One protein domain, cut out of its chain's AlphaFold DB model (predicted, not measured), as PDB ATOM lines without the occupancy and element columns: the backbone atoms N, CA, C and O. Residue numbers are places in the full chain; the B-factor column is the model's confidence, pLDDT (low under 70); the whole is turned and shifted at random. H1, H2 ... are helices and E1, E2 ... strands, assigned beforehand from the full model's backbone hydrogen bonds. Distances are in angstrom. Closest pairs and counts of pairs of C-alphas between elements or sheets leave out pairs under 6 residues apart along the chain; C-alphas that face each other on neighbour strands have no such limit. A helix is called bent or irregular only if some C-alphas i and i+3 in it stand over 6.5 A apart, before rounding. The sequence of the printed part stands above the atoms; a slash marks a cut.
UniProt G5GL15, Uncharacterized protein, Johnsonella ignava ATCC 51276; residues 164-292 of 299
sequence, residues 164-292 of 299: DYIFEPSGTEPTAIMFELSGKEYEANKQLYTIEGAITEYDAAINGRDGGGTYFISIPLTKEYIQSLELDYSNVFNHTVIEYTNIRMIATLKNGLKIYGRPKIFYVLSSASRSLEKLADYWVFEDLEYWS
ATOM      1  N   ASP A 164      37.629   9.401  -3.449       72.25
ATOM      2  CA  ASP A 164      36.378   8.810  -2.989       72.25
ATOM      3  C   ASP A 164      35.983   7.552  -3.779       72.25
ATOM      4  O   ASP A 164      35.290   6.703  -3.220       72.25
ATOM      5  N   TYR A 165      36.492   7.367  -5.006       71.50
ATOM      6  CA  TYR A 165      36.288   6.148  -5.802       71.50
ATOM      7  C   TYR A 165      36.692   4.863  -5.085       71.50
ATOM      8  O   TYR A 165      36.120   3.807  -5.320       71.50
ATOM      9  N   ILE A 166      37.648   4.941  -4.168       75.06
ATOM     10  CA  ILE A 166      38.095   3.779  -3.405       75.06
ATOM     11  C   ILE A 166      37.023   3.229  -2.449       75.06
ATOM     12  O   ILE A 166      37.095   2.078  -2.030       75.06
ATOM     13  N   PHE A 167      36.034   4.051  -2.087       76.50
ATOM     14  CA  PHE A 167      34.890   3.637  -1.279       76.50
ATOM     15  C   PHE A 167      33.775   3.016  -2.131       76.50
ATOM     16  O   PHE A 167      32.820   2.472  -1.581       76.50
ATOM     17  N   GLU A 168      33.896   3.096  -3.458       71.75
ATOM     18  CA  GLU A 168      32.957   2.574  -4.450       71.75
ATOM     19  C   GLU A 168      33.688   1.567  -5.360       71.75
ATOM     20  O   GLU A 168      33.940   1.860  -6.530       71.75
ATOM     21  N   PRO A 169      34.082   0.387  -4.833       65.31
ATOM     22  CA  PRO A 169      34.867  -0.587  -5.587       65.31
ATOM     23  C   PRO A 169      34.150  -0.991  -6.880       65.31
ATOM     24  O   PRO A 169      32.947  -1.263  -6.886       65.31
ATOM     25  N   SER A 170      34.899  -1.030  -7.983       59.09
ATOM     26  CA  SER A 170      34.360  -1.243  -9.330       59.09
ATOM     27  C   SER A 170      34.214  -2.728  -9.708       59.09
ATOM     28  O   SER A 170      33.626  -3.064 -10.737       59.09
ATOM     29  N   GLY A 171      34.726  -3.639  -8.879       67.38
ATOM     30  CA  GLY A 171      34.681  -5.080  -9.091       67.38
ATOM     31  C   GLY A 171      35.441  -5.876  -8.026       67.38
ATOM     32  O   GLY A 171      34.895  -6.182  -6.968       67.38
ATOM     33  N   THR A 172      36.662  -6.312  -8.360       64.56
ATOM     34  CA  THR A 172      37.487  -7.238  -7.556       64.56
ATOM     35  C   THR A 172      38.299  -6.561  -6.455       64.56
ATOM     36  O   THR A 172      39.058  -7.240  -5.767       64.56
ATOM     37  N   GLU A 173      38.204  -5.240  -6.312       72.56
ATOM     38  CA  GLU A 173      38.900  -4.507  -5.262       72.56
ATOM     39  C   GLU A 173      38.392  -4.937  -3.876       72.56
ATOM     40  O   GLU A 173      37.203  -5.225  -3.692       72.56
ATOM     41  N   PRO A 174      39.275  -4.989  -2.868       75.88
ATOM     42  CA  PRO A 174      38.880  -5.386  -1.530       75.88
ATOM     43  C   PRO A 174      37.983  -4.328  -0.881       75.88
ATOM     44  O   PRO A 174      38.230  -3.127  -0.954       75.88
ATOM     45  N   THR A 175      36.962  -4.789  -0.162       84.31
ATOM     46  CA  THR A 175      36.039  -3.936   0.609       84.31
ATOM     47  C   THR A 175      36.540  -3.633   2.024       84.31
ATOM     48  O   THR A 175      35.881  -2.926   2.789       84.31
ATOM     49  N   ALA A 176      37.699  -4.175   2.395       89.62
ATOM     50  CA  ALA A 176      38.336  -3.989   3.688       89.62
ATOM     51  C   ALA A 176      39.858  -3.911   3.536       89.62
ATOM     52  O   ALA A 176      40.437  -4.477   2.614       89.62
ATOM     53  N   ILE A 177      40.494  -3.231   4.485       90.44
ATOM     54  CA  ILE A 177      41.946  -3.080   4.575       90.44
ATOM     55  C   ILE A 177      42.442  -3.732   5.857       90.44
ATOM     56  O   ILE A 177      41.802  -3.606   6.901       90.44
ATOM     57  N   MET A 178      43.583  -4.409   5.791       93.06
ATOM     58  CA  MET A 178      44.179  -5.109   6.922       93.06
ATOM     59  C   MET A 178      45.563  -4.553   7.244       93.06
ATOM     60  O   MET A 178      46.366  -4.315   6.347       93.06
ATOM     61  N   PHE A 179      45.878  -4.394   8.528       92.94
ATOM     62  CA  PHE A 179      47.238  -4.116   8.989       92.94
ATOM     63  C   PHE A 179      47.628  -5.021  10.156       92.94
ATOM     64  O   PHE A 179      46.783  -5.492  10.919       92.94
ATOM     65  N   GLU A 180      48.932  -5.268  10.286       92.88
ATOM     66  CA  GLU A 180      49.488  -6.166  11.298       92.88
ATOM     67  C   GLU A 180      50.216  -5.422  12.426       92.88
ATOM     68  O   GLU A 180      50.877  -4.396  12.225       92.88
ATOM     69  N   LEU A 181      50.133  -5.991  13.626       91.56
ATOM     70  CA  LEU A 181      50.789  -5.514  14.837       91.56
ATOM     71  C   LEU A 181      51.407  -6.678  15.602       91.56
ATOM     72  O   LEU A 181      50.789  -7.724  15.761       91.56
ATOM     73  N   SER A 182      52.605  -6.490  16.157       92.12
ATOM     74  CA  SER A 182      53.128  -7.469  17.120       92.12
ATOM     75  C   SER A 182      52.258  -7.494  18.381       92.12
ATOM     76  O   SER A 182      51.786  -6.443  18.818       92.12
ATOM     77  N   GLY A 183      52.111  -8.659  19.011       92.12
ATOM     78  CA  GLY A 183      51.338  -8.822  20.244       92.12
ATOM     79  C   GLY A 183      51.782  -7.890  21.370       92.12
ATOM     80  O   GLY A 183      50.947  -7.302  22.048       92.12
ATOM     81  N   LYS A 184      53.092  -7.668  21.522       91.94
ATOM     82  CA  LYS A 184      53.641  -6.717  22.502       91.94
ATOM     83  C   LYS A 184      53.166  -5.283  22.267       91.94
ATOM     84  O   LYS A 184      52.781  -4.615  23.220       91.94
ATOM     85  N   GLU A 185      53.204  -4.827  21.018       91.19
ATOM     86  CA  GLU A 185      52.749  -3.482  20.638       91.19
ATOM     87  C   GLU A 185      51.236  -3.338  20.834       91.19
ATOM     88  O   GLU A 185      50.775  -2.346  21.395       91.19
ATOM     89  N   TYR A 186      50.468  -4.357  20.436       92.06
ATOM     90  CA  TYR A 186      49.020  -4.356  20.602       92.06
ATOM     91  C   TYR A 186      48.612  -4.292  22.079       92.06
ATOM     92  O   TYR A 186      47.829  -3.426  22.458       92.06
ATOM     93  N   GLU A 187      49.165  -5.157  22.935       92.69
ATOM     94  CA  GLU A 187      48.807  -5.171  24.358       92.69
ATOM     95  C   GLU A 187      49.259  -3.899  25.092       92.69
ATOM     96  O   GLU A 187      48.559  -3.438  25.995       92.69
ATOM     97  N   ALA A 188      50.381  -3.289  24.693       93.06
ATOM     98  CA  ALA A 188      50.847  -2.026  25.271       93.06
ATOM     99  C   ALA A 188      49.921  -0.839  24.943       93.06
ATOM    100  O   ALA A 188      49.764   0.059  25.769       93.06
ATOM    101  N   ASN A 189      49.285  -0.847  23.768       91.75
ATOM    102  CA  ASN A 189      48.477   0.257  23.238       91.75
ATOM    103  C   ASN A 189      47.035  -0.177  22.911       91.75
ATOM    104  O   ASN A 189      46.397   0.340  21.995       91.75
ATOM    105  N   LYS A 190      46.492  -1.125  23.682       91.12
ATOM    106  CA  LYS A 190      45.235  -1.827  23.378       91.12
ATOM    107  C   LYS A 190      44.043  -0.909  23.114       91.12
ATOM    108  O   LYS A 190      43.246  -1.183  22.224       91.12
ATOM    109  N   GLN A 191      43.926   0.191  23.858       89.62
ATOM    110  CA  GLN A 191      42.841   1.164  23.677       89.62
ATOM    111  C   GLN A 191      42.894   1.862  22.312       89.62
ATOM    112  O   GLN A 191      41.848   2.141  21.739       89.62
ATOM    113  N   LEU A 192      44.092   2.122  21.784       89.50
ATOM    114  CA  LEU A 192      44.274   2.755  20.478       89.50
ATOM    115  C   LEU A 192      43.909   1.795  19.340       89.50
ATOM    116  O   LEU A 192      43.297   2.206  18.357       89.50
ATOM    117  N   TYR A 193      44.286   0.522  19.475       90.62
ATOM    118  CA  TYR A 193      44.137  -0.482  18.417       90.62
ATOM    119  C   TYR A 193      42.840  -1.298  18.503       90.62
ATOM    120  O   TYR A 193      42.530  -2.049  17.582       90.62
ATOM    121  N   THR A 194      42.055  -1.143  19.571       90.19
ATOM    122  CA  THR A 194      40.691  -1.684  19.645       90.19
ATOM    123  C   THR A 194      39.745  -0.718  18.942       90.19
ATOM    124  O   THR A 194      39.275   0.253  19.532       90.19
ATOM    125  N   ILE A 195      39.504  -0.972  17.660       89.31
ATOM    126  CA  ILE A 195      38.684  -0.130  16.791       89.31
ATOM    127  C   ILE A 195      37.290  -0.746  16.702       89.31
ATOM    128  O   ILE A 195      37.145  -1.920  16.367       89.31
ATOM    129  N   GLU A 196      36.261   0.034  17.031       88.06
ATOM    130  CA  GLU A 196      34.874  -0.419  16.926       88.06
ATOM    131  C   GLU A 196      34.559  -0.844  15.484       88.06
ATOM    132  O   GLU A 196      34.942  -0.157  14.542       88.06
ATOM    133  N   GLY A 197      33.912  -2.002  15.319       84.88
ATOM    134  CA  GLY A 197      33.560  -2.580  14.015       84.88
ATOM    135  C   GLY A 197      34.720  -3.200  13.221       84.88
ATOM    136  O   GLY A 197      34.472  -3.805  12.180       84.88
ATOM    137  N   ALA A 198      35.963  -3.123  13.708       91.38
ATOM    138  CA  ALA A 198      37.086  -3.845  13.115       91.38
ATOM    139  C   ALA A 198      37.071  -5.332  13.505       91.38
ATOM    140  O   ALA A 198      36.715  -5.699  14.629       91.38
ATOM    141  N   ILE A 199      37.528  -6.194  12.597       94.94
ATOM    142  CA  ILE A 199      37.795  -7.607  12.888       94.94
ATOM    143  C   ILE A 199      39.246  -7.716  13.349       94.94
ATOM    144  O   ILE A 199      40.149  -7.242  12.666       94.94
ATOM    145  N   THR A 200      39.475  -8.313  14.519       94.50
ATOM    146  CA  THR A 200      40.820  -8.523  15.073       94.50
ATOM    147  C   THR A 200      41.075 -10.011  15.268       94.50
ATOM    148  O   THR A 200      40.388 -10.661  16.057       94.50
ATOM    149  N   GLU A 201      42.081 -10.539  14.580       95.88
ATOM    150  CA  GLU A 201      42.504 -11.937  14.659       95.88
ATOM    151  C   GLU A 201      43.916 -12.029  15.239       95.88
ATOM    152  O   GLU A 201      44.749 -11.157  15.009       95.88
ATOM    153  N   TYR A 202      44.194 -13.079  16.012       94.69
ATOM    154  CA  TYR A 202      45.493 -13.283  16.651       94.69
ATOM    155  C   TYR A 202      46.132 -14.591  16.193       94.69
ATOM    156  O   TYR A 202      45.535 -15.660  16.320       94.69
ATOM    157  N   ASP A 203      47.382 -14.500  15.744       94.31
ATOM    158  CA  ASP A 203      48.234 -15.638  15.421       94.31
ATOM    159  C   ASP A 203      49.440 -15.682  16.376       94.31
ATOM    160  O   ASP A 203      50.318 -14.816  16.369       94.31
ATOM    161  N   ALA A 204      49.499 -16.729  17.202       89.50
ATOM    162  CA  ALA A 204      50.586 -16.940  18.156       89.50
ATOM    163  C   ALA A 204      51.898 -17.422  17.507       89.50
ATOM    164  O   ALA A 204      52.964 -17.303  18.116       89.50
ATOM    165  N   ALA A 205      51.840 -18.006  16.307       89.94
ATOM    166  CA  ALA A 205      52.998 -18.545  15.607       89.94
ATOM    167  C   ALA A 205      53.802 -17.434  14.914       89.94
ATOM    168  O   ALA A 205      55.037 -17.435  14.967       89.94
ATOM    169  N   ILE A 206      53.128 -16.453  14.310       86.69
ATOM    170  CA  ILE A 206      53.784 -15.355  13.588       86.69
ATOM    171  C   ILE A 206      54.389 -14.360  14.586       86.69
ATOM    172  O   ILE A 206      53.697 -13.793  15.427       86.69
ATOM    173  N   ASN A 207      55.708 -14.139  14.506       80.69
ATOM    174  CA  ASN A 207      56.480 -13.304  15.443       80.69
ATOM    175  C   ASN A 207      56.340 -13.710  16.930       80.69
ATOM    176  O   ASN A 207      56.625 -12.911  17.824       80.69
ATOM    177  N   GLY A 208      55.955 -14.960  17.221       73.75
ATOM    178  CA  GLY A 208      55.671 -15.451  18.576       73.75
ATOM    179  C   GLY A 208      56.815 -15.275  19.582       73.75
ATOM    180  O   GLY A 208      56.597 -14.823  20.704       73.75
ATOM    181  N   ARG A 209      58.054 -15.585  19.171       77.19
ATOM    182  CA  ARG A 209      59.225 -15.622  20.069       77.19
ATOM    183  C   ARG A 209      59.609 -14.248  20.626       77.19
ATOM    184  O   ARG A 209      59.832 -14.119  21.826       77.19
ATOM    185  N   ASP A 210      59.670 -13.238  19.762       78.19
ATOM    186  CA  ASP A 210      60.198 -11.915  20.116       78.19
ATOM    187  C   ASP A 210      59.111 -10.831  20.146       78.19
ATOM    188  O   ASP A 210      59.233  -9.863  20.899       78.19
ATOM    189  N   GLY A 211      58.025 -11.008  19.389       80.00
ATOM    190  CA  GLY A 211      56.923 -10.055  19.242       80.00
ATOM    191  C   GLY A 211      55.675 -10.376  20.066       80.00
ATOM    192  O   GLY A 211      54.802  -9.521  20.164       80.00
ATOM    193  N   GLY A 212      55.593 -11.554  20.697       89.31
ATOM    194  CA  GLY A 212      54.414 -11.971  21.468       89.31
ATOM    195  C   GLY A 212      53.218 -12.374  20.599       89.31
ATOM    196  O   GLY A 212      52.085 -12.201  21.028       89.31
ATOM    197  N   GLY A 213      53.479 -12.867  19.387       92.56
ATOM    198  CA  GLY A 213      52.470 -13.175  18.369       92.56
ATOM    199  C   GLY A 213      52.188 -11.979  17.460       92.56
ATOM    200  O   GLY A 213      52.866 -10.949  17.556       92.56
ATOM    201  N   THR A 214      51.210 -12.113  16.569       93.94
ATOM    202  CA  THR A 214      50.791 -11.063  15.630       93.94
ATOM    203  C   THR A 214      49.275 -10.918  15.650       93.94
ATOM    204  O   THR A 214      48.551 -11.906  15.567       93.94
ATOM    205  N   TYR A 215      48.807  -9.681  15.771       94.50
ATOM    206  CA  TYR A 215      47.417  -9.304  15.572       94.50
ATOM    207  C   TYR A 215      47.226  -8.791  14.147       94.50
ATOM    208  O   TYR A 215      47.987  -7.936  13.693       94.50
ATOM    209  N   PHE A 216      46.192  -9.285  13.480       94.75
ATOM    210  CA  PHE A 216      45.701  -8.813  12.193       94.75
ATOM    211  C   PHE A 216      44.421  -8.022  12.436       94.75
ATOM    212  O   PHE A 216      43.472  -8.553  13.012       94.75
ATOM    213  N   ILE A 217      44.411  -6.749  12.052       94.75
ATOM    214  CA  ILE A 217      43.273  -5.849  12.251       94.75
ATOM    215  C   ILE A 217      42.735  -5.454  10.882       94.75
ATOM    216  O   ILE A 217      43.428  -4.776  10.123       94.75
ATOM    217  N   SER A 218      41.503  -5.863  10.597       95.19
ATOM    218  CA  SER A 218      40.801  -5.613   9.339       95.19
ATOM    219  C   SER A 218      39.666  -4.615   9.542       95.19
ATOM    220  O   SER A 218      38.840  -4.776  10.442       95.19
ATOM    221  N   ILE A 219      39.614  -3.588   8.697       93.31
ATOM    222  CA  ILE A 219      38.674  -2.466   8.799       93.31
ATOM    223  C   ILE A 219      37.930  -2.305   7.473       93.31
ATOM    224  O   ILE A 219      38.581  -2.310   6.427       93.31
ATOM    225  N   PRO A 220      36.597  -2.121   7.482       90.81
ATOM    226  CA  PRO A 220      35.855  -1.816   6.266       90.81
ATOM    227  C   PRO A 220      36.346  -0.521   5.610       90.81
ATOM    228  O   PRO A 220      36.519   0.507   6.270       90.81
ATOM    229  N   LEU A 221      36.535  -0.554   4.293       88.19
ATOM    230  CA  LEU A 221      36.966   0.599   3.514       88.19
ATOM    231  C   LEU A 221      35.754   1.474   3.173       88.19
ATOM    232  O   LEU A 221      35.247   1.462   2.058       88.19
ATOM    233  N   THR A 222      35.248   2.214   4.162       88.00
ATOM    234  CA  THR A 222      34.080   3.094   4.001       88.00
ATOM    235  C   THR A 222      34.258   4.412   4.756       88.00
ATOM    236  O   THR A 222      35.056   4.517   5.692       88.00
ATOM    237  N   LYS A 223      33.452   5.422   4.405       88.75
ATOM    238  CA  LYS A 223      33.427   6.737   5.080       88.75
ATOM    239  C   LYS A 223      32.993   6.679   6.557       88.75
ATOM    240  O   LYS A 223      33.170   7.654   7.297       88.75
ATOM    241  N   GLU A 224      32.431   5.553   7.001       89.50
ATOM    242  CA  GLU A 224      32.102   5.315   8.410       89.50
ATOM    243  C   GLU A 224      33.366   5.082   9.245       89.50
ATOM    244  O   GLU A 224      33.468   5.630  10.339       89.50
ATOM    245  N   TYR A 225      34.355   4.360   8.711       89.25
ATOM    246  CA  TYR A 225      35.583   3.987   9.428       89.25
ATOM    247  C   TYR A 225      36.787   4.856   9.054       89.25
ATOM    248  O   TYR A 225      37.669   5.100   9.885       89.25
ATOM    249  N   ILE A 226      36.804   5.374   7.826       90.62
ATOM    250  CA  ILE A 226      37.858   6.242   7.312       90.62
ATOM    251  C   ILE A 226      37.421   7.704   7.446       90.62
ATOM    252  O   ILE A 226      36.385   8.124   6.931       90.62
ATOM    253  N   GLN A 227      38.200   8.493   8.183       91.25
ATOM    254  CA  GLN A 227      37.989   9.929   8.339       91.25
ATOM    255  C   GLN A 227      38.463  10.702   7.108       91.25
ATOM    256  O   GLN A 227      37.759  11.603   6.654       91.25
ATOM    257  N   SER A 228      39.652  10.380   6.604       90.38
ATOM    258  CA  SER A 228      40.226  10.997   5.410       90.38
ATOM    259  C   SER A 228      41.162  10.036   4.691       90.38
ATOM    260  O   SER A 228      41.761   9.152   5.313       90.38
ATOM    261  N   LEU A 229      41.296  10.251   3.384       88.00
ATOM    262  CA  LEU A 229      42.298   9.618   2.544       88.00
ATOM    263  C   LEU A 229      43.133  10.686   1.850       88.00
ATOM    264  O   LEU A 229      42.607  11.690   1.374       88.00
ATOM    265  N   GLU A 230      44.434  10.447   1.780       86.56
ATOM    266  CA  GLU A 230      45.399  11.327   1.129       86.56
ATOM    267  C   GLU A 230      46.339  10.498   0.249       86.56
ATOM    268  O   GLU A 230      46.681   9.363   0.591       86.56
ATOM    269  N   LEU A 231      46.788  11.073  -0.870       79.75
ATOM    270  CA  LEU A 231      47.817  10.482  -1.726       79.75
ATOM    271  C   LEU A 231      49.097  11.300  -1.634       79.75
ATOM    272  O   LEU A 231      49.114  12.508  -1.866       79.75
ATOM    273  N   ASP A 232      50.179  10.611  -1.306       77.56
ATOM    274  CA  ASP A 232      51.531  11.133  -1.281       77.56
ATOM    275  C   ASP A 232      52.276  10.663  -2.539       77.56
ATOM    276  O   ASP A 232      52.644   9.491  -2.693       77.56
ATOM    277  N   TYR A 233      52.499  11.625  -3.435       70.44
ATOM    278  CA  TYR A 233      53.161  11.447  -4.728       70.44
ATOM    279  C   TYR A 233      54.690  11.593  -4.657       70.44
ATOM    280  O   TYR A 233      55.371  11.448  -5.670       70.44
ATOM    281  N   SER A 234      55.266  11.857  -3.477       64.69
ATOM    282  CA  SER A 234      56.701  12.160  -3.327       64.69
ATOM    283  C   SER A 234      57.646  11.021  -3.730       64.69
ATOM    284  O   SER A 234      58.841  11.247  -3.908       64.69
ATOM    285  N   ASN A 235      57.133   9.793  -3.862       59.56
ATOM    286  CA  ASN A 235      57.903   8.588  -4.180       59.56
ATOM    287  C   ASN A 235      57.374   7.848  -5.418       59.56
ATOM    288  O   ASN A 235      57.560   6.634  -5.523       59.56
ATOM    289  N   VAL A 236      56.715   8.540  -6.352       59.09
ATOM    290  CA  VAL A 236      56.287   7.928  -7.620       59.09
ATOM    291  C   VAL A 236      57.531   7.645  -8.467       59.09
ATOM    292  O   VAL A 236      58.080   8.505  -9.152       59.09
ATOM    293  N   PHE A 237      58.043   6.422  -8.350       50.91
ATOM    294  CA  PHE A 237      59.196   5.949  -9.101       50.91
ATOM    295  C   PHE A 237      58.702   5.228 -10.348       50.91
ATOM    296  O   PHE A 237      58.320   4.066 -10.263       50.91
ATOM    297  N   ASN A 238      58.807   5.898 -11.500       49.44
ATOM    298  CA  ASN A 238      58.404   5.400 -12.820       49.44
ATOM    299  C   ASN A 238      56.891   5.172 -12.978       49.44
ATOM    300  O   ASN A 238      56.136   5.267 -12.024       49.44
ATOM    301  N   HIS A 239      56.509   4.818 -14.208       51.09
ATOM    302  CA  HIS A 239      55.232   4.256 -14.661       51.09
ATOM    303  C   HIS A 239      54.398   5.210 -15.530       51.09
ATOM    304  O   HIS A 239      54.506   6.434 -15.471       51.09
ATOM    305  N   THR A 240      53.763   4.615 -16.540       53.44
ATOM    306  CA  THR A 240      53.125   5.306 -17.669       53.44
ATOM    307  C   THR A 240      51.972   6.179 -17.182       53.44
ATOM    308  O   THR A 240      51.441   5.916 -16.121       53.44
ATOM    309  N   VAL A 241      51.509   7.171 -17.945       55.09
ATOM    310  CA  VAL A 241      50.386   8.031 -17.503       55.09
ATOM    311  C   VAL A 241      49.133   7.236 -17.074       55.09
ATOM    312  O   VAL A 241      48.379   7.672 -16.214       55.09
ATOM    313  N   ILE A 242      48.940   6.039 -17.624       59.97
ATOM    314  CA  ILE A 242      47.825   5.139 -17.304       59.97
ATOM    315  C   ILE A 242      48.072   4.207 -16.107       59.97
ATOM    316  O   ILE A 242      47.184   3.444 -15.760       59.97
ATOM    317  N   GLU A 243      49.260   4.202 -15.502       67.31
ATOM    318  CA  GLU A 243      49.600   3.338 -14.367       67.31
ATOM    319  C   GLU A 243      50.563   4.064 -13.430       67.31
ATOM    320  O   GLU A 243      51.684   4.402 -13.799       67.31
ATOM    321  N   TYR A 244      50.159   4.215 -12.182       67.69
ATOM    322  CA  TYR A 244      50.973   4.712 -11.098       67.69
ATOM    323  C   TYR A 244      51.241   3.580 -10.119       67.69
ATOM    324  O   TYR A 244      50.327   3.030  -9.505       67.69
ATOM    325  N   THR A 245      52.515   3.261  -9.925       64.44
ATOM    326  CA  THR A 245      52.927   2.381  -8.830       64.44
ATOM    327  C   THR A 245      53.646   3.202  -7.767       64.44
ATOM    328  O   THR A 245      54.110   4.317  -8.017       64.44
ATOM    329  N   ASN A 246      53.755   2.646  -6.559       68.50
ATOM    330  CA  ASN A 246      54.437   3.277  -5.428       68.50
ATOM    331  C   ASN A 246      53.827   4.611  -4.953       68.50
ATOM    332  O   ASN A 246      54.489   5.331  -4.201       68.50
ATOM    333  N   ILE A 247      52.576   4.928  -5.313       76.62
ATOM    334  CA  ILE A 247      51.845   6.003  -4.636       76.62
ATOM    335  C   ILE A 247      51.608   5.561  -3.196       76.62
ATOM    336  O   ILE A 247      51.103   4.468  -2.946       76.62
ATOM    337  N   ARG A 248      51.986   6.404  -2.235       82.44
ATOM    338  CA  ARG A 248      51.636   6.160  -0.839       82.44
ATOM    339  C   ARG A 248      50.234   6.702  -0.610       82.44
ATOM    340  O   ARG A 248      50.000   7.891  -0.790       82.44
ATOM    341  N   MET A 249      49.332   5.847  -0.158       86.62
ATOM    342  CA  MET A 249      48.023   6.260   0.324       86.62
ATOM    343  C   MET A 249      48.039   6.308   1.849       86.62
ATOM    344  O   MET A 249      48.610   5.428   2.492       86.62
ATOM    345  N   ILE A 250      47.445   7.346   2.425       90.62
ATOM    346  CA  ILE A 250      47.358   7.552   3.869       90.62
ATOM    347  C   ILE A 250      45.880   7.567   4.238       90.62
ATOM    348  O   ILE A 250      45.162   8.473   3.827       90.62
ATOM    349  N   ALA A 251      45.437   6.593   5.028       91.50
ATOM    350  CA  ALA A 251      44.111   6.606   5.627       91.50
ATOM    351  C   ALA A 251      44.219   7.025   7.082       91.50
ATOM    352  O   ALA A 251      44.928   6.399   7.873       91.50
ATOM    353  N   THR A 252      43.494   8.082   7.429       93.06
ATOM    354  CA  THR A 252      43.258   8.449   8.822       93.06
ATOM    355  C   THR A 252      41.928   7.838   9.234       93.06
ATOM    356  O   THR A 252      40.894   8.143   8.644       93.06
ATOM    357  N   LEU A 253      41.950   6.950  10.221       92.75
ATOM    358  CA  LEU A 253      40.760   6.315  10.783       92.75
ATOM    359  C   LEU A 253      39.995   7.289  11.689       92.75
ATOM    360  O   LEU A 253      40.564   8.269  12.165       92.75
ATOM    361  N   LYS A 254      38.722   7.010  12.004       90.19
ATOM    362  CA  LYS A 254      37.915   7.864  12.910       90.19
ATOM    363  C   LYS A 254      38.510   8.052  14.306       90.19
ATOM    364  O   LYS A 254      38.258   9.071  14.940       90.19
ATOM    365  N   ASN A 255      39.297   7.092  14.788       87.75
ATOM    366  CA  ASN A 255      40.012   7.208  16.062       87.75
ATOM    367  C   ASN A 255      41.342   7.989  15.943       87.75
ATOM    368  O   ASN A 255      42.086   8.073  16.917       87.75
ATOM    369  N   GLY A 256      41.656   8.542  14.767       89.81
ATOM    370  CA  GLY A 256      42.858   9.327  14.482       89.81
ATOM    371  C   GLY A 256      44.094   8.510  14.094       89.81
ATOM    372  O   GLY A 256      45.130   9.099  13.774       89.81
ATOM    373  N   LEU A 257      44.022   7.175  14.101       91.88
ATOM    374  CA  LEU A 257      45.142   6.324  13.704       91.88
ATOM    375  C   LEU A 257      45.417   6.465  12.204       91.88
ATOM    376  O   LEU A 257      44.489   6.471  11.396       91.88
ATOM    377  N   LYS A 258      46.695   6.554  11.829       93.19
ATOM    378  CA  LYS A 258      47.117   6.609  10.427       93.19
ATOM    379  C   LYS A 258      47.670   5.267   9.982       93.19
ATOM    380  O   LYS A 258      48.623   4.772  10.578       93.19
ATOM    381  N   ILE A 259      47.107   4.737   8.908       92.06
ATOM    382  CA  ILE A 259      47.591   3.544   8.218       92.06
ATOM    383  C   ILE A 259      47.949   3.903   6.779       92.06
ATOM    384  O   ILE A 259      47.378   4.812   6.175       92.06
ATOM    385  N   TYR A 260      48.936   3.198   6.245       90.94
ATOM    386  CA  TYR A 260      49.604   3.517   4.997       90.94
ATOM    387  C   TYR A 260      49.516   2.332   4.043       90.94
ATOM    388  O   TYR A 260      50.012   1.246   4.355       90.94
ATOM    389  N   GLY A 261      48.927   2.572   2.878       88.12
ATOM    390  CA  GLY A 261      48.870   1.645   1.755       88.12
ATOM    391  C   GLY A 261      49.828   2.065   0.644       88.12
ATOM    392  O   GLY A 261      50.294   3.210   0.590       88.12
ATOM    393  N   ARG A 262      50.125   1.133  -0.259       83.94
ATOM    394  CA  ARG A 262      50.854   1.413  -1.503       83.94
ATOM    395  C   ARG A 262      50.112   0.822  -2.698       83.94
ATOM    396  O   ARG A 262      50.652  -0.079  -3.336       83.94
ATOM    397  N   PRO A 263      48.883   1.286  -2.969       79.88
ATOM    398  CA  PRO A 263      48.116   0.728  -4.061       79.88
ATOM    399  C   PRO A 263      48.810   0.981  -5.392       79.88
ATOM    400  O   PRO A 263      49.489   1.996  -5.600       79.88
ATOM    401  N   LYS A 264      48.577   0.057  -6.313       77.38
ATOM    402  CA  LYS A 264      48.805   0.283  -7.728       77.38
ATOM    403  C   LYS A 264      47.546   0.928  -8.301       77.38
ATOM    404  O   LYS A 264      46.463   0.369  -8.185       77.38
ATOM    405  N   ILE A 265      47.680   2.107  -8.899       76.19
ATOM    406  CA  ILE A 265      46.554   2.866  -9.455       76.19
ATOM    407  C   ILE A 265      46.680   2.860 -10.972       76.19
ATOM    408  O   ILE A 265      47.695   3.310 -11.489       76.19
ATOM    409  N   PHE A 266      45.691   2.372 -11.710       71.81
ATOM    410  CA  PHE A 266      45.741   2.389 -13.173       71.81
ATOM    411  C   PHE A 266      44.408   2.761 -13.795       71.81
ATOM    412  O   PHE A 266      43.346   2.550 -13.225       71.81
ATOM    413  N   TYR A 267      44.492   3.353 -14.976       68.38
ATOM    414  CA  TYR A 267      43.355   3.799 -15.753       68.38
ATOM    415  C   TYR A 267      42.828   2.650 -16.601       68.38
ATOM    416  O   TYR A 267      43.576   2.064 -17.393       68.38
ATOM    417  N   VAL A 268      41.539   2.354 -16.480       62.56
ATOM    418  CA  VAL A 268      40.858   1.374 -17.321       62.56
ATOM    419  C   VAL A 268      39.804   2.070 -18.166       62.56
ATOM    420  O   VAL A 268      39.005   2.870 -17.685       62.56
ATOM    421  N   LEU A 269      39.819   1.740 -19.456       58.84
ATOM    422  CA  LEU A 269      38.839   2.226 -20.416       58.84
ATOM    423  C   LEU A 269      37.514   1.494 -20.225       58.84
ATOM    424  O   LEU A 269      37.496   0.263 -20.123       58.84
ATOM    425  N   SER A 270      36.404   2.222 -20.292       55.66
ATOM    426  CA  SER A 270      35.054   1.648 -20.179       55.66
ATOM    427  C   SER A 270      34.778   0.524 -21.189       55.66
ATOM    428  O   SER A 270      34.067  -0.436 -20.902       55.66
ATOM    429  N   SER A 271      35.402   0.594 -22.367       51.25
ATOM    430  CA  SER A 271      35.294  -0.415 -23.430       51.25
ATOM    431  C   SER A 271      35.976  -1.755 -23.112       51.25
ATOM    432  O   SER A 271      35.695  -2.754 -23.780       51.25
ATOM    433  N   ALA A 272      36.860  -1.804 -22.110       47.72
ATOM    434  CA  ALA A 272      37.641  -2.990 -21.770       47.72
ATOM    435  C   ALA A 272      36.955  -3.909 -20.741       47.72
ATOM    436  O   ALA A 272      37.287  -5.094 -20.681       47.72
ATOM    437  N   SER A 273      35.980  -3.412 -19.971       48.50
ATOM    438  CA  SER A 273      35.324  -4.181 -18.906       48.50
ATOM    439  C   SER A 273      33.809  -4.229 -19.095       48.50
ATOM    440  O   SER A 273      33.102  -3.240 -18.933       48.50
ATOM    441  N   ARG A 274      33.284  -5.414 -19.430       45.31
ATOM    442  CA  ARG A 274      31.841  -5.644 -19.645       45.31
ATOM    443  C   ARG A 274      31.014  -5.680 -18.352       45.31
ATOM    444  O   ARG A 274      29.802  -5.850 -18.438       45.31
ATOM    445  N   SER A 275      31.646  -5.600 -17.181       47.44
ATOM    446  CA  SER A 275      31.001  -5.816 -15.877       47.44
ATOM    447  C   SER A 275      30.707  -4.540 -15.088       47.44
ATOM    448  O   SER A 275      30.256  -4.643 -13.953       47.44
ATOM    449  N   LEU A 276      30.954  -3.356 -15.649       45.25
ATOM    450  CA  LEU A 276      30.737  -2.092 -14.943       45.25
ATOM    451  C   LEU A 276      29.352  -1.523 -15.229       45.25
ATOM    452  O   LEU A 276      28.923  -1.460 -16.380       45.25
ATOM    453  N   GLU A 277      28.682  -1.044 -14.182       40.41
ATOM    454  CA  GLU A 277      27.363  -0.405 -14.284       40.41
ATOM    455  C   GLU A 277      27.405   0.984 -14.956       40.41
ATOM    456  O   GLU A 277      26.366   1.488 -15.383       40.41
ATOM    457  N   LYS A 278      28.590   1.602 -15.105       39.97
ATOM    458  CA  LYS A 278      28.787   2.887 -15.801       39.97
ATOM    459  C   LYS A 278      29.901   2.776 -16.845       39.97
ATOM    460  O   LYS A 278      31.027   2.425 -16.518       39.97
ATOM    461  N   LEU A 279      29.593   3.135 -18.095       44.25
ATOM    462  CA  LEU A 279      30.522   3.156 -19.237       44.25
ATOM    463  C   LEU A 279      31.449   4.393 -19.234       44.25
ATOM    464  O   LEU A 279      31.717   4.971 -20.286       44.25
ATOM    465  N   ALA A 280      31.930   4.807 -18.064       50.88
ATOM    466  CA  ALA A 280      32.934   5.857 -17.937       50.88
ATOM    467  C   ALA A 280      34.313   5.219 -17.765       50.88
ATOM    468  O   ALA A 280      34.432   4.124 -17.211       50.88
ATOM    469  N   ASP A 281      35.349   5.878 -18.271       58.28
ATOM    470  CA  ASP A 281      36.706   5.498 -17.909       58.28
ATOM    471  C   ASP A 281      36.895   5.657 -16.393       58.28
ATOM    472  O   ASP A 281      36.219   6.474 -15.778       58.28
ATOM    473  N   TYR A 282      37.754   4.858 -15.765       61.75
ATOM    474  CA  TYR A 282      37.846   4.825 -14.303       61.75
ATOM    475  C   TYR A 282      39.248   4.453 -13.825       61.75
ATOM    476  O   TYR A 282      40.037   3.836 -14.545       61.75
ATOM    477  N   TRP A 283      39.557   4.839 -12.588       70.06
ATOM    478  CA  TRP A 283      40.770   4.410 -11.898       70.06
ATOM    479  C   TRP A 283      40.497   3.128 -11.121       70.06
ATOM    480  O   TRP A 283      39.580   3.078 -10.306       70.06
ATOM    481  N   VAL A 284      41.323   2.113 -11.346       71.88
ATOM    482  CA  VAL A 284      41.371   0.896 -10.537       71.88
ATOM    483  C   VAL A 284      42.490   1.018  -9.523       71.88
ATOM    484  O   VAL A 284      43.592   1.464  -9.850       71.88
ATOM    485  N   PHE A 285      42.197   0.584  -8.302       76.25
ATOM    486  CA  PHE A 285      43.139   0.512  -7.197       76.25
ATOM    487  C   PHE A 285      43.400  -0.963  -6.864       76.25
ATOM    488  O   PHE A 285      42.579  -1.635  -6.246       76.25
ATOM    489  N   GLU A 286      44.553  -1.471  -7.284       76.12
ATOM    490  CA  GLU A 286      45.063  -2.797  -6.928       76.12
ATOM    491  C   GLU A 286      45.926  -2.737  -5.659       76.12
ATOM    492  O   GLU A 286      46.398  -1.672  -5.252       76.12
ATOM    493  N   ASP A 287      46.148  -3.900  -5.039       77.50
ATOM    494  CA  ASP A 287      46.982  -4.075  -3.841       77.50
ATOM    495  C   ASP A 287      46.500  -3.277  -2.611       77.50
ATOM    496  O   ASP A 287      47.285  -2.820  -1.777       77.50
ATOM    497  N   LEU A 288      45.179  -3.122  -2.475       81.06
ATOM    498  CA  LEU A 288      44.543  -2.415  -1.360       81.06
ATOM    499  C   LEU A 288      44.407  -3.243  -0.076       81.06
ATOM    500  O   LEU A 288      44.024  -2.699   0.952       81.06
ATOM    501  N   GLU A 289      44.693  -4.538  -0.098       81.00
ATOM    502  CA  GLU A 289      44.369  -5.433   1.020       81.00
ATOM    503  C   GLU A 289      45.277  -5.213   2.241       81.00
ATOM    504  O   GLU A 289      44.809  -5.271   3.378       81.00
ATOM    505  N   TYR A 290      46.566  -4.929   2.022       83.62
ATOM    506  CA  TYR A 290      47.589  -4.951   3.073       83.62
ATOM    507  C   TYR A 290      48.227  -3.581   3.298       83.62
ATOM    508  O   TYR A 290      48.920  -3.030   2.442       83.62
ATOM    509  N   TRP A 291      48.008  -3.044   4.493       89.94
ATOM    510  CA  TRP A 291      48.437  -1.721   4.924       89.94
ATOM    511  C   TRP A 291      49.364  -1.826   6.135       89.94
ATOM    512  O   TRP A 291      49.458  -2.847   6.815       89.94
ATOM    513  N   SER A 292      50.088  -0.747   6.416       85.25
ATOM    514  CA  SER A 292      51.066  -0.691   7.503       85.25
ATOM    515  C   SER A 292      50.877   0.546   8.370       85.25
ATOM    516  O   SER A 292      50.387   1.566   7.905       85.25
TER     517      SER A 292
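What this domain is: This is residues 164 to 292 of the 299 residues of an uncharacterized protein of Johnsonella ignava ATCC 51276 (UniProt G5GL15). Three small sheets make a bent, elongated shape, their centres at the corners of a triangle: E1 E3 E2 with the short helices H2, H3 and H4 towards one end of the long axis, the hairpin E7 E8 with the long loop of residues 269 to 281 towards the other end, and the meander E4 E5 E6 between them along that axis but off to one side, at the corner of the bend. E6 runs on into E7 at 59 degrees, and residues 290 to 291 come back to pair with E1. The printed part has 129 residues, with elements in the order H1 E1 H2 H3 E2 H4 E3 E4 E5 E6 E7 E8; each sheet is antiparallel, and the class is mixed, with 64 residues in named elements, under half. It is only just compact, close to loose, with a radius of gyration of the C-alphas of 16.7 A and spans of 50 by 31 by 26 A.

How they stand to each other: H1, residues 164 to 167, comes closest to E8, residues 282 to 286, at the C-alphas of Ile 166 and Phe 285, 7.1 A apart. E1, residues 176 to 182, is the antiparallel neighbour of E3, residues 214 to 220, with N 179 and O 217 2.9 A apart. H2, residues 183 to 188, is on this sheet at a height of 7.4 A. H3, residues 190 to 193, is close to H2 but not clearly touching, with C-alphas 186 and 193 6.6 A apart. E2, residues 199 to 203, pairs with E3 through N 201 and O 216, 2.9 A. E1, H2 H3 and E2 form a split strand-helix-strand unit, two strands running the same way with E3 between them, and its crossover is right-handed. H4, residues 208 to 211, only grazes the sheet and only just touches H2, with 3 pairs of C-alphas within 8 A, the closest Lys 184 and Gly 211, 5.7 A. E4, E5 and E6, residues 226 to 232, 248 to 253 and 258 to 261, form a meander, each strand the antiparallel neighbour of the one before; N 230 and O 250 are 2.9 A apart, as are N 251 and O 259. The closest C-alphas of E1 and E6 are Phe 179 and Ile 259, 7.7 A. E7, residues 264 to 268, forms a hairpin with E8, with N 266 and O 284 2.9 A apart. In H2 every O i to N i+4 pair is within hydrogen-bond range; H1, H3 and H4 are too short for one.

Where its parts are: H1 begins at C-alpha 164, (36.378, 8.810, -2.989). E1 measures 20.3 A, E3 19.9 A, E4 16.9 A and E5 15.9 A. E8 ends at C-alpha 286, (45.063, -2.797, -6.928).

The domain as a whole: The farthest C-alphas, Arg 209 and Leu 279, are 52.2 A apart. The printed part has no cut. The links E4 to E5 and E7 to E8 are long. The pLDDT is under 70 in residues 169 to 172, 234 to 246 and 267 to 282.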